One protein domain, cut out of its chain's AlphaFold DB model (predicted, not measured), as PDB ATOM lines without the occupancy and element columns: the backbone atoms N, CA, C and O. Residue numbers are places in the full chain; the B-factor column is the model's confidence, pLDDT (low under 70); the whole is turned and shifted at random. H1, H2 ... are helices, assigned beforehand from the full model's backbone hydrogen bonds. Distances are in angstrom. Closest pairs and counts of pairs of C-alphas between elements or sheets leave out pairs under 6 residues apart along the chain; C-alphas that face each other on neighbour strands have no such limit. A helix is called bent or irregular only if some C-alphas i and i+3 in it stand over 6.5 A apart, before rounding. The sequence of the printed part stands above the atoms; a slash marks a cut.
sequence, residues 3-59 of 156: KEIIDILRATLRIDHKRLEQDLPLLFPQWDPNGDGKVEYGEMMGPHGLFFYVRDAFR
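What this domain is: This is residues 3 to 59 of the 156 residues of the protein "Hypothetical protein" of Pyrodinium bahamense (UniProt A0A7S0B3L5). Three helices, H1, H2 and H4, make a small triangle with few contacts, and short H3 meets H4 at a corner. The printed part has 57 residues, with four named helices, H1 to H4 in order, and no named strand: all helix. It is compact, with radius of gyration of the C-alphas 10.4 A and spans of 28 by 21 by 17 A.

How they stand to each other: Start at H1, residues 3 to 12; it only just touches residues 17 to 21 alone of H2, residues 17 to 30, with 3 pairs of C-alphas within 8 A, the closest Arg 10 and His 17 at 6.5 A. They run opposite ways at a steep tilt of 53 degrees. H3, residues 41 to 45, touches H4, residues 50 to 57, only at the corner, closest at C-alphas 44 and 50, 4.7 A. H1 and H4 are close but not clearly touching, closest at C-alphas 9 and 51, 7.6 A. H2 and H4 are near each other. Every O i to N i+4 pair is within hydrogen-bond range in H1, H3 and H4; in H2, 6 of 10.

Where its parts are: Find C-alpha 3 at (98.431, 111.291, 134.662), where H1 begins its 14.2 A. H2, 19.6 A, is irregular: C-alphas 26 and 29 are 7.1 A apart. H4 ends at C-alpha 57, (88.977, 127.260, 135.987).

The domain as a whole: The printed part has no cut and no long link. Residues 13 to 16, 47 and 56 to 59 have pLDDT under 70.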
ATOM      1  N   LYS A   3      99.588 112.202 134.585       80.06
ATOM      2  CA  LYS A   3      98.431 111.291 134.662       80.06
ATOM      3  C   LYS A   3      97.915 111.103 136.086       80.06
ATOM      4  O   LYS A   3      96.709 111.050 136.298       80.06
ATOM      5  N   GLU A   4      98.816 111.033 137.063       81.94
ATOM      6  CA  GLU A   4      98.433 110.906 138.472       81.94
ATOM      7  C   GLU A   4      97.756 112.181 138.975       81.94
ATOM      8  O   GLU A   4      96.820 112.113 139.763       81.94
ATOM      9  N   ILE A   5      98.200 113.346 138.499       80.94
ATOM     10  CA  ILE A   5      97.592 114.635 138.835       80.94
ATOM     11  C   ILE A   5      96.162 114.689 138.298       80.94
ATOM     12  O   ILE A   5      95.251 115.044 139.047       80.94
ATOM     13  N   ILE A   6      95.939 114.267 137.050       78.94
ATOM     14  CA  ILE A   6      94.592 114.131 136.480       78.94
ATOM     15  C   ILE A   6      93.742 113.207 137.356       78.94
ATOM     16  O   ILE A   6      92.663 113.608 137.786       78.94
ATOM     17  N   ASP A   7      94.228 112.013 137.694       81.81
ATOM     18  CA  ASP A   7      93.470 111.060 138.511       81.81
ATOM     19  C   ASP A   7      93.137 111.606 139.910       81.81
ATOM     20  O   ASP A   7      91.998 111.480 140.370       81.81
ATOM     21  N   ILE A   8      94.081 112.287 140.567       81.12
ATOM     22  CA  ILE A   8      93.859 112.931 141.869       81.12
ATOM     23  C   ILE A   8      92.819 114.047 141.750       81.12
ATOM     24  O   ILE A   8      91.910 114.122 142.578       81.12
ATOM     25  N   LEU A   9      92.911 114.907 140.735       78.25
ATOM     26  CA  LEU A   9      91.973 116.012 140.536       78.25
ATOM     27  C   LEU A   9      90.568 115.500 140.221       78.25
ATOM     28  O   LEU A   9      89.600 116.022 140.767       78.25
ATOM     29  N   ARG A  10      90.451 114.433 139.424       76.06
ATOM     30  CA  ARG A  10      89.175 113.768 139.129       76.06
ATOM     31  C   ARG A  10      88.552 113.125 140.369       76.06
ATOM     32  O   ARG A  10      87.333 113.147 140.514       76.06
ATOM     33  N   ALA A  11      89.370 112.544 141.247       76.44
ATOM     34  CA  ALA A  11      88.901 111.904 142.474       76.44
ATOM     35  C   ALA A  11      88.565 112.914 143.587       76.44
ATOM     36  O   ALA A  11      87.668 112.674 144.395       76.44
ATOM     37  N   THR A  12      89.283 114.039 143.636       70.56
ATOM     38  CA  THR A  12      89.184 115.032 144.717       70.56
ATOM     39  C   THR A  12      88.184 116.141 144.398       70.56
ATOM     40  O   THR A  12      87.533 116.669 145.301       70.56
ATOM     41  N   LEU A  13      88.044 116.509 143.122       68.56
ATOM     42  CA  LEU A  13      87.205 117.611 142.672       68.56
ATOM     43  C   LEU A  13      86.107 117.103 141.733       68.56
ATOM     44  O   LEU A  13      86.333 116.286 140.845       68.56
ATOM     45  N   ARG A  14      84.895 117.643 141.896       63.91
ATOM     46  CA  ARG A  14      83.842 117.511 140.884       63.91
ATOM     47  C   ARG A  14      84.093 118.569 139.813       63.91
ATOM     48  O   ARG A  14      83.713 119.724 139.997       63.91
ATOM     49  N   ILE A  15      84.789 118.172 138.758       69.62
ATOM     50  CA  ILE A  15      85.221 119.008 137.630       69.62
ATOM     51  C   ILE A  15      84.830 118.347 136.314       69.62
ATOM     52  O   ILE A  15      84.594 117.137 136.284       69.62
ATOM     53  N   ASP A  16      84.750 119.126 135.238       69.38
ATOM     54  CA  ASP A  16      84.536 118.551 133.912       69.38
ATOM     55  C   ASP A  16      85.787 117.769 133.490       69.38
ATOM     56  O   ASP A  16      86.804 118.330 133.076       69.38
ATOM     57  N   HIS A  17      85.713 116.446 133.635       71.94
ATOM     58  CA  HIS A  17      86.822 115.548 133.344       71.94
ATOM     59  C   HIS A  17      87.215 115.554 131.862       71.94
ATOM     60  O   HIS A  17      88.390 115.369 131.565       71.94
ATOM     61  N   LYS A  18      86.265 115.779 130.939       73.06
ATOM     62  CA  LYS A  18      86.562 115.802 129.500       73.06
ATOM     63  C   LYS A  18      87.367 117.038 129.142       73.06
ATOM     64  O   LYS A  18      88.384 116.926 128.468       73.06
ATOM     65  N   ARG A  19      86.923 118.199 129.624       72.94
ATOM     66  CA  ARG A  19      87.620 119.462 129.386       72.94
ATOM     67  C   ARG A  19      88.989 119.481 130.062       72.94
ATOM     68  O   ARG A  19      89.963 119.914 129.457       72.94
ATOM     69  N   LEU A  20      89.088 118.945 131.281       77.31
ATOM     70  CA  LEU A  20      90.370 118.798 131.971       77.31
ATOM     71  C   LEU A  20      91.361 117.957 131.160       77.31
ATOM     72  O   LEU A  20      92.495 118.375 130.978       77.31
ATOM     73  N   GLU A  21      90.948 116.793 130.655       78.12
ATOM     74  CA  GLU A  21      91.827 115.922 129.859       78.12
ATOM     75  C   GLU A  21      92.283 116.571 128.538       78.12
ATOM     76  O   GLU A  21      93.337 116.210 128.019       78.12
ATOM     77  N   GLN A  22      91.522 117.531 128.002       77.25
ATOM     78  CA  GLN A  22      91.855 118.249 126.767       77.25
ATOM     79  C   GLN A  22      92.768 119.457 127.006       77.25
ATOM     80  O   GLN A  22      93.766 119.621 126.301       77.25
ATOM     81  N   ASP A  23      92.448 120.284 127.999       74.50
ATOM     82  CA  ASP A  23      93.127 121.566 128.208       74.50
ATOM     83  C   ASP A  23      94.335 121.435 129.147       74.50
ATOM     84  O   ASP A  23      95.306 122.181 129.011       74.50
ATOM     85  N   LEU A  24      94.312 120.495 130.106       78.25
ATOM     86  CA  LEU A  24      95.389 120.361 131.091       78.25
ATOM     87  C   LEU A  24      96.749 120.065 130.441       78.25
ATOM     88  O   LEU A  24      97.689 120.749 130.830       78.25
ATOM     89  N   PRO A  25      96.893 119.179 129.432       80.75
ATOM     90  CA  PRO A  25      98.186 118.948 128.776       80.75
ATOM     91  C   PRO A  25      98.774 120.203 128.111       80.75
ATOM     92  O   PRO A  25      99.991 120.358 128.031       80.75
ATOM     93  N   LEU A  26      97.921 121.127 127.650       77.06
ATOM     94  CA  LEU A  26      98.350 122.393 127.045       77.06
ATOM     95  C   LEU A  26      98.821 123.408 128.094       77.06
ATOM     96  O   LEU A  26      99.660 124.259 127.804       77.06
ATOM     97  N   LEU A  27      98.273 123.331 129.308       76.12
ATOM     98  CA  LEU A  27      98.553 124.258 130.404       76.12
ATOM     99  C   LEU A  27      99.594 123.709 131.391       76.12
ATOM    100  O   LEU A  27     100.238 124.494 132.082       76.12
ATOM    101  N   PHE A  28      99.804 122.390 131.415       78.31
ATOM    102  CA  PHE A  28     100.744 121.675 132.279       78.31
ATOM    103  C   PHE A  28     102.157 122.289 132.314       78.31
ATOM    104  O   PHE A  28     102.683 122.448 133.416       78.31
ATOM    105  N   PRO A  29     102.742 122.758 131.186       82.00
ATOM    106  CA  PRO A  29     104.073 123.374 131.188       82.00
ATOM    107  C   PRO A  29     104.210 124.637 132.055       82.00
ATOM    108  O   PRO A  29     105.325 125.067 132.331       82.00
ATOM    109  N   GLN A  30     103.106 125.259 132.487       80.38
ATOM    110  CA  GLN A  30     103.155 126.401 133.412       80.38
ATOM    111  C   GLN A  30     103.571 125.998 134.834       80.38
ATOM    112  O   GLN A  30     104.098 126.833 135.568       80.38
ATOM    113  N   TRP A  31     103.330 124.740 135.211       81.25
ATOM    114  CA  TRP A  31     103.634 124.186 136.534       81.25
ATOM    115  C   TRP A  31     104.682 123.068 136.489       81.25
ATOM    116  O   TRP A  31     105.036 122.555 137.539       81.25
ATOM    117  N   ASP A  32     105.171 122.719 135.296       85.31
ATOM    118  CA  ASP A  32     106.316 121.835 135.055       85.31
ATOM    119  C   ASP A  32     107.361 122.575 134.187       85.31
ATOM    120  O   ASP A  32     107.528 122.295 132.995       85.31
ATOM    121  N   PRO A  33     108.036 123.603 134.737       77.62
ATOM    122  CA  PRO A  33     108.991 124.409 133.980       77.62
ATOM    123  C   PRO A  33     110.298 123.664 133.677       77.62
ATOM    124  O   PRO A  33     111.050 124.082 132.792       77.62
ATOM    125  N   ASN A  34     110.604 122.596 134.422       81.75
ATOM    126  CA  ASN A  34     111.792 121.773 134.203       81.75
ATOM    127  C   ASN A  34     111.535 120.633 133.190       81.75
ATOM    128  O   ASN A  34     112.500 120.038 132.704       81.75
ATOM    129  N   GLY A  35     110.270 120.398 132.817       80.62
ATOM    130  CA  GLY A  35     109.844 119.441 131.802       80.62
ATOM    131  C   GLY A  35     110.044 117.989 132.225       80.62
ATOM    132  O   GLY A  35     110.257 117.131 131.364       80.62
ATOM    133  N   ASP A  36     110.062 117.715 133.530       84.50
ATOM    134  CA  ASP A  36     110.293 116.374 134.066       84.50
ATOM    135  C   ASP A  36     109.003 115.543 134.200       84.50
ATOM    136  O   ASP A  36     109.054 114.362 134.571       84.50
ATOM    137  N   GLY A  37     107.859 116.131 133.835       81.00
ATOM    138  CA  GLY A  37     106.535 115.523 133.893       81.00
ATOM    139  C   GLY A  37     105.920 115.544 135.292       81.00
ATOM    140  O   GLY A  37     104.906 114.863 135.526       81.00
ATOM    141  N   LYS A  38     106.522 116.271 136.240       83.25
ATOM    142  CA  LYS A  38     106.103 116.345 137.639       83.25
ATOM    143  C   LYS A  38     105.830 117.786 138.033       83.25
ATOM    144  O   LYS A  38     106.408 118.731 137.527       83.25
ATOM    145  N   VAL A  39     104.911 117.915 138.980       83.62
ATOM    146  CA  VAL A  39     104.565 119.187 139.608       83.62
ATOM    147  C   VAL A  39     104.938 119.061 141.071       83.62
ATOM    148  O   VAL A  39     104.488 118.131 141.756       83.62
ATOM    149  N   GLU A  40     105.779 119.962 141.560       84.50
ATOM    150  CA  GLU A  40     106.176 119.967 142.960       84.50
ATOM    151  C   GLU A  40     105.003 120.371 143.863       84.50
ATOM    152  O   GLU A  40     104.054 121.041 143.457       84.50
ATOM    153  N   TYR A  41     105.059 120.008 145.147       80.50
ATOM    154  CA  TYR A  41     103.983 120.339 146.091       80.50
ATOM    155  C   TYR A  41     103.694 121.849 146.155       80.50
ATOM    156  O   TYR A  41     102.536 122.251 146.267       80.50
ATOM    157  N   GLY A  42     104.731 122.688 146.060       76.44
ATOM    158  CA  GLY A  42     104.581 124.145 146.024       76.44
ATOM    159  C   GLY A  42     103.901 124.651 144.751       76.44
ATOM    160  O   GLY A  42     103.125 125.601 144.813       76.44
ATOM    161  N   GLU A  43     104.126 123.988 143.620       80.88
ATOM    162  CA  GLU A  43     103.489 124.291 142.335       80.88
ATOM    163  C   GLU A  43     102.064 123.730 142.266       80.88
ATOM    164  O   GLU A  43     101.203 124.300 141.601       80.88
ATOM    165  N   MET A  44     101.765 122.664 143.014       80.75
ATOM    166  CA  MET A  44     100.416 122.110 143.107       80.75
ATOM    167  C   MET A  44      99.533 122.888 144.093       80.75
ATOM    168  O   MET A  44      98.414 123.260 143.745       80.75
ATOM    169  N   MET A  45     100.027 123.159 145.306       77.62
ATOM    170  CA  MET A  45      99.260 123.716 146.437       77.62
ATOM    171  C   MET A  45      99.633 125.163 146.795       77.62
ATOM    172  O   MET A  45      99.188 125.686 147.818       77.62
ATOM    173  N   GLY A  46     100.463 125.824 145.988       73.38
ATOM    174  CA  GLY A  46     100.811 127.229 146.179       73.38
ATOM    175  C   GLY A  46      99.652 128.192 145.876       73.38
ATOM    176  O   GLY A  46      98.622 127.784 145.345       73.38
ATOM    177  N   PRO A  47      99.817 129.499 146.147       65.75
ATOM    178  CA  PRO A  47      98.778 130.516 145.928       65.75
ATOM    179  C   PRO A  47      98.258 130.608 144.483       65.75
ATOM    180  O   PRO A  47      97.108 130.976 144.271       65.75
ATOM    181  N   HIS A  48      99.095 130.251 143.505       73.69
ATOM    182  CA  HIS A  48      98.751 130.140 142.078       73.69
ATOM    183  C   HIS A  48      98.944 128.702 141.579       73.69
ATOM    184  O   HIS A  48      99.294 128.461 140.423       73.69
ATOM    185  N   GLY A  49      98.806 127.746 142.495       78.12
ATOM    186  CA  GLY A  49      99.097 126.356 142.226       78.12
ATOM    187  C   GLY A  49      98.058 125.710 141.320       78.12
ATOM    188  O   GLY A  49      96.896 126.130 141.272       78.12
ATOM    189  N   LEU A  50      98.483 124.651 140.640       82.62
ATOM    190  CA  LEU A  50      97.669 123.891 139.698       82.62
ATOM    191  C   LEU A  50      96.344 123.425 140.321       82.62
ATOM    192  O   LEU A  50      95.314 123.471 139.658       82.62
ATOM    193  N   PHE A  51      96.317 123.062 141.609       78.06
ATOM    194  CA  PHE A  51      95.082 122.665 142.290       78.06
ATOM    195  C   PHE A  51      94.054 123.800 142.353       78.06
ATOM    196  O   PHE A  51      92.872 123.583 142.089       78.06
ATOM    197  N   PHE A  52      94.487 125.013 142.699       72.50
ATOM    198  CA  PHE A  52      93.600 126.170 142.803       72.50
ATOM    199  C   PHE A  52      93.143 126.639 141.429       72.50
ATOM    200  O   PHE A  52      91.956 126.904 141.250       72.50
ATOM    201  N   TYR A  53      94.052 126.647 140.451       74.94
ATOM    202  CA  TYR A  53      93.702 126.932 139.067       74.94
ATOM    203  C   TYR A  53      92.691 125.918 138.531       74.94
ATOM    204  O   TYR A  53      91.656 126.318 138.019       74.94
ATOM    205  N   VAL A  54      92.920 124.613 138.712       75.94
ATOM    206  CA  VAL A  54      91.984 123.581 138.247       75.94
ATOM    207  C   VAL A  54      90.642 123.682 138.962       75.94
ATOM    208  O   VAL A  54      89.591 123.648 138.327       75.94
ATOM    209  N   ARG A  55      90.654 123.869 140.281       72.50
ATOM    210  CA  ARG A  55      89.431 124.076 141.058       72.50
ATOM    211  C   ARG A  55      88.631 125.278 140.557       72.50
ATOM    212  O   ARG A  55      87.410 125.191 140.535       72.50
ATOM    213  N   ASP A  56      89.284 126.377 140.192       67.81
ATOM    214  CA  ASP A  56      88.596 127.621 139.841       67.81
ATOM    215  C   ASP A  56      88.260 127.713 138.338       67.81
ATOM    216  O   ASP A  56      87.174 128.176 138.000       67.81
ATOM    217  N   ALA A  57      89.125 127.216 137.448       66.56
ATOM    218  CA  ALA A  57      88.977 127.260 135.987       66.56
ATOM    219  C   ALA A  57      88.244 126.043 135.393       66.56
ATOM    220  O   ALA A  57      87.561 126.178 134.382       66.56
ATOM    221  N   PHE A  58      88.364 124.866 136.018       67.69
ATOM    222  CA  PHE A  58      87.714 123.617 135.580       67.69
ATOM    223  C   PHE A  58      86.607 123.170 136.514       67.69
ATOM    224  O   PHE A  58      86.092 122.056 136.379       67.69
ATOM    225  N   ARG A  59      86.253 124.030 137.474       62.66
ATOM    226  CA  ARG A  59      85.060 123.906 138.299       62.66
ATOM    227  C   ARG A  59      83.951 123.336 137.424       62.66
ATOM    228  O   ARG A  59      83.586 123.970 136.437       62.66
TER     229      ARG A  59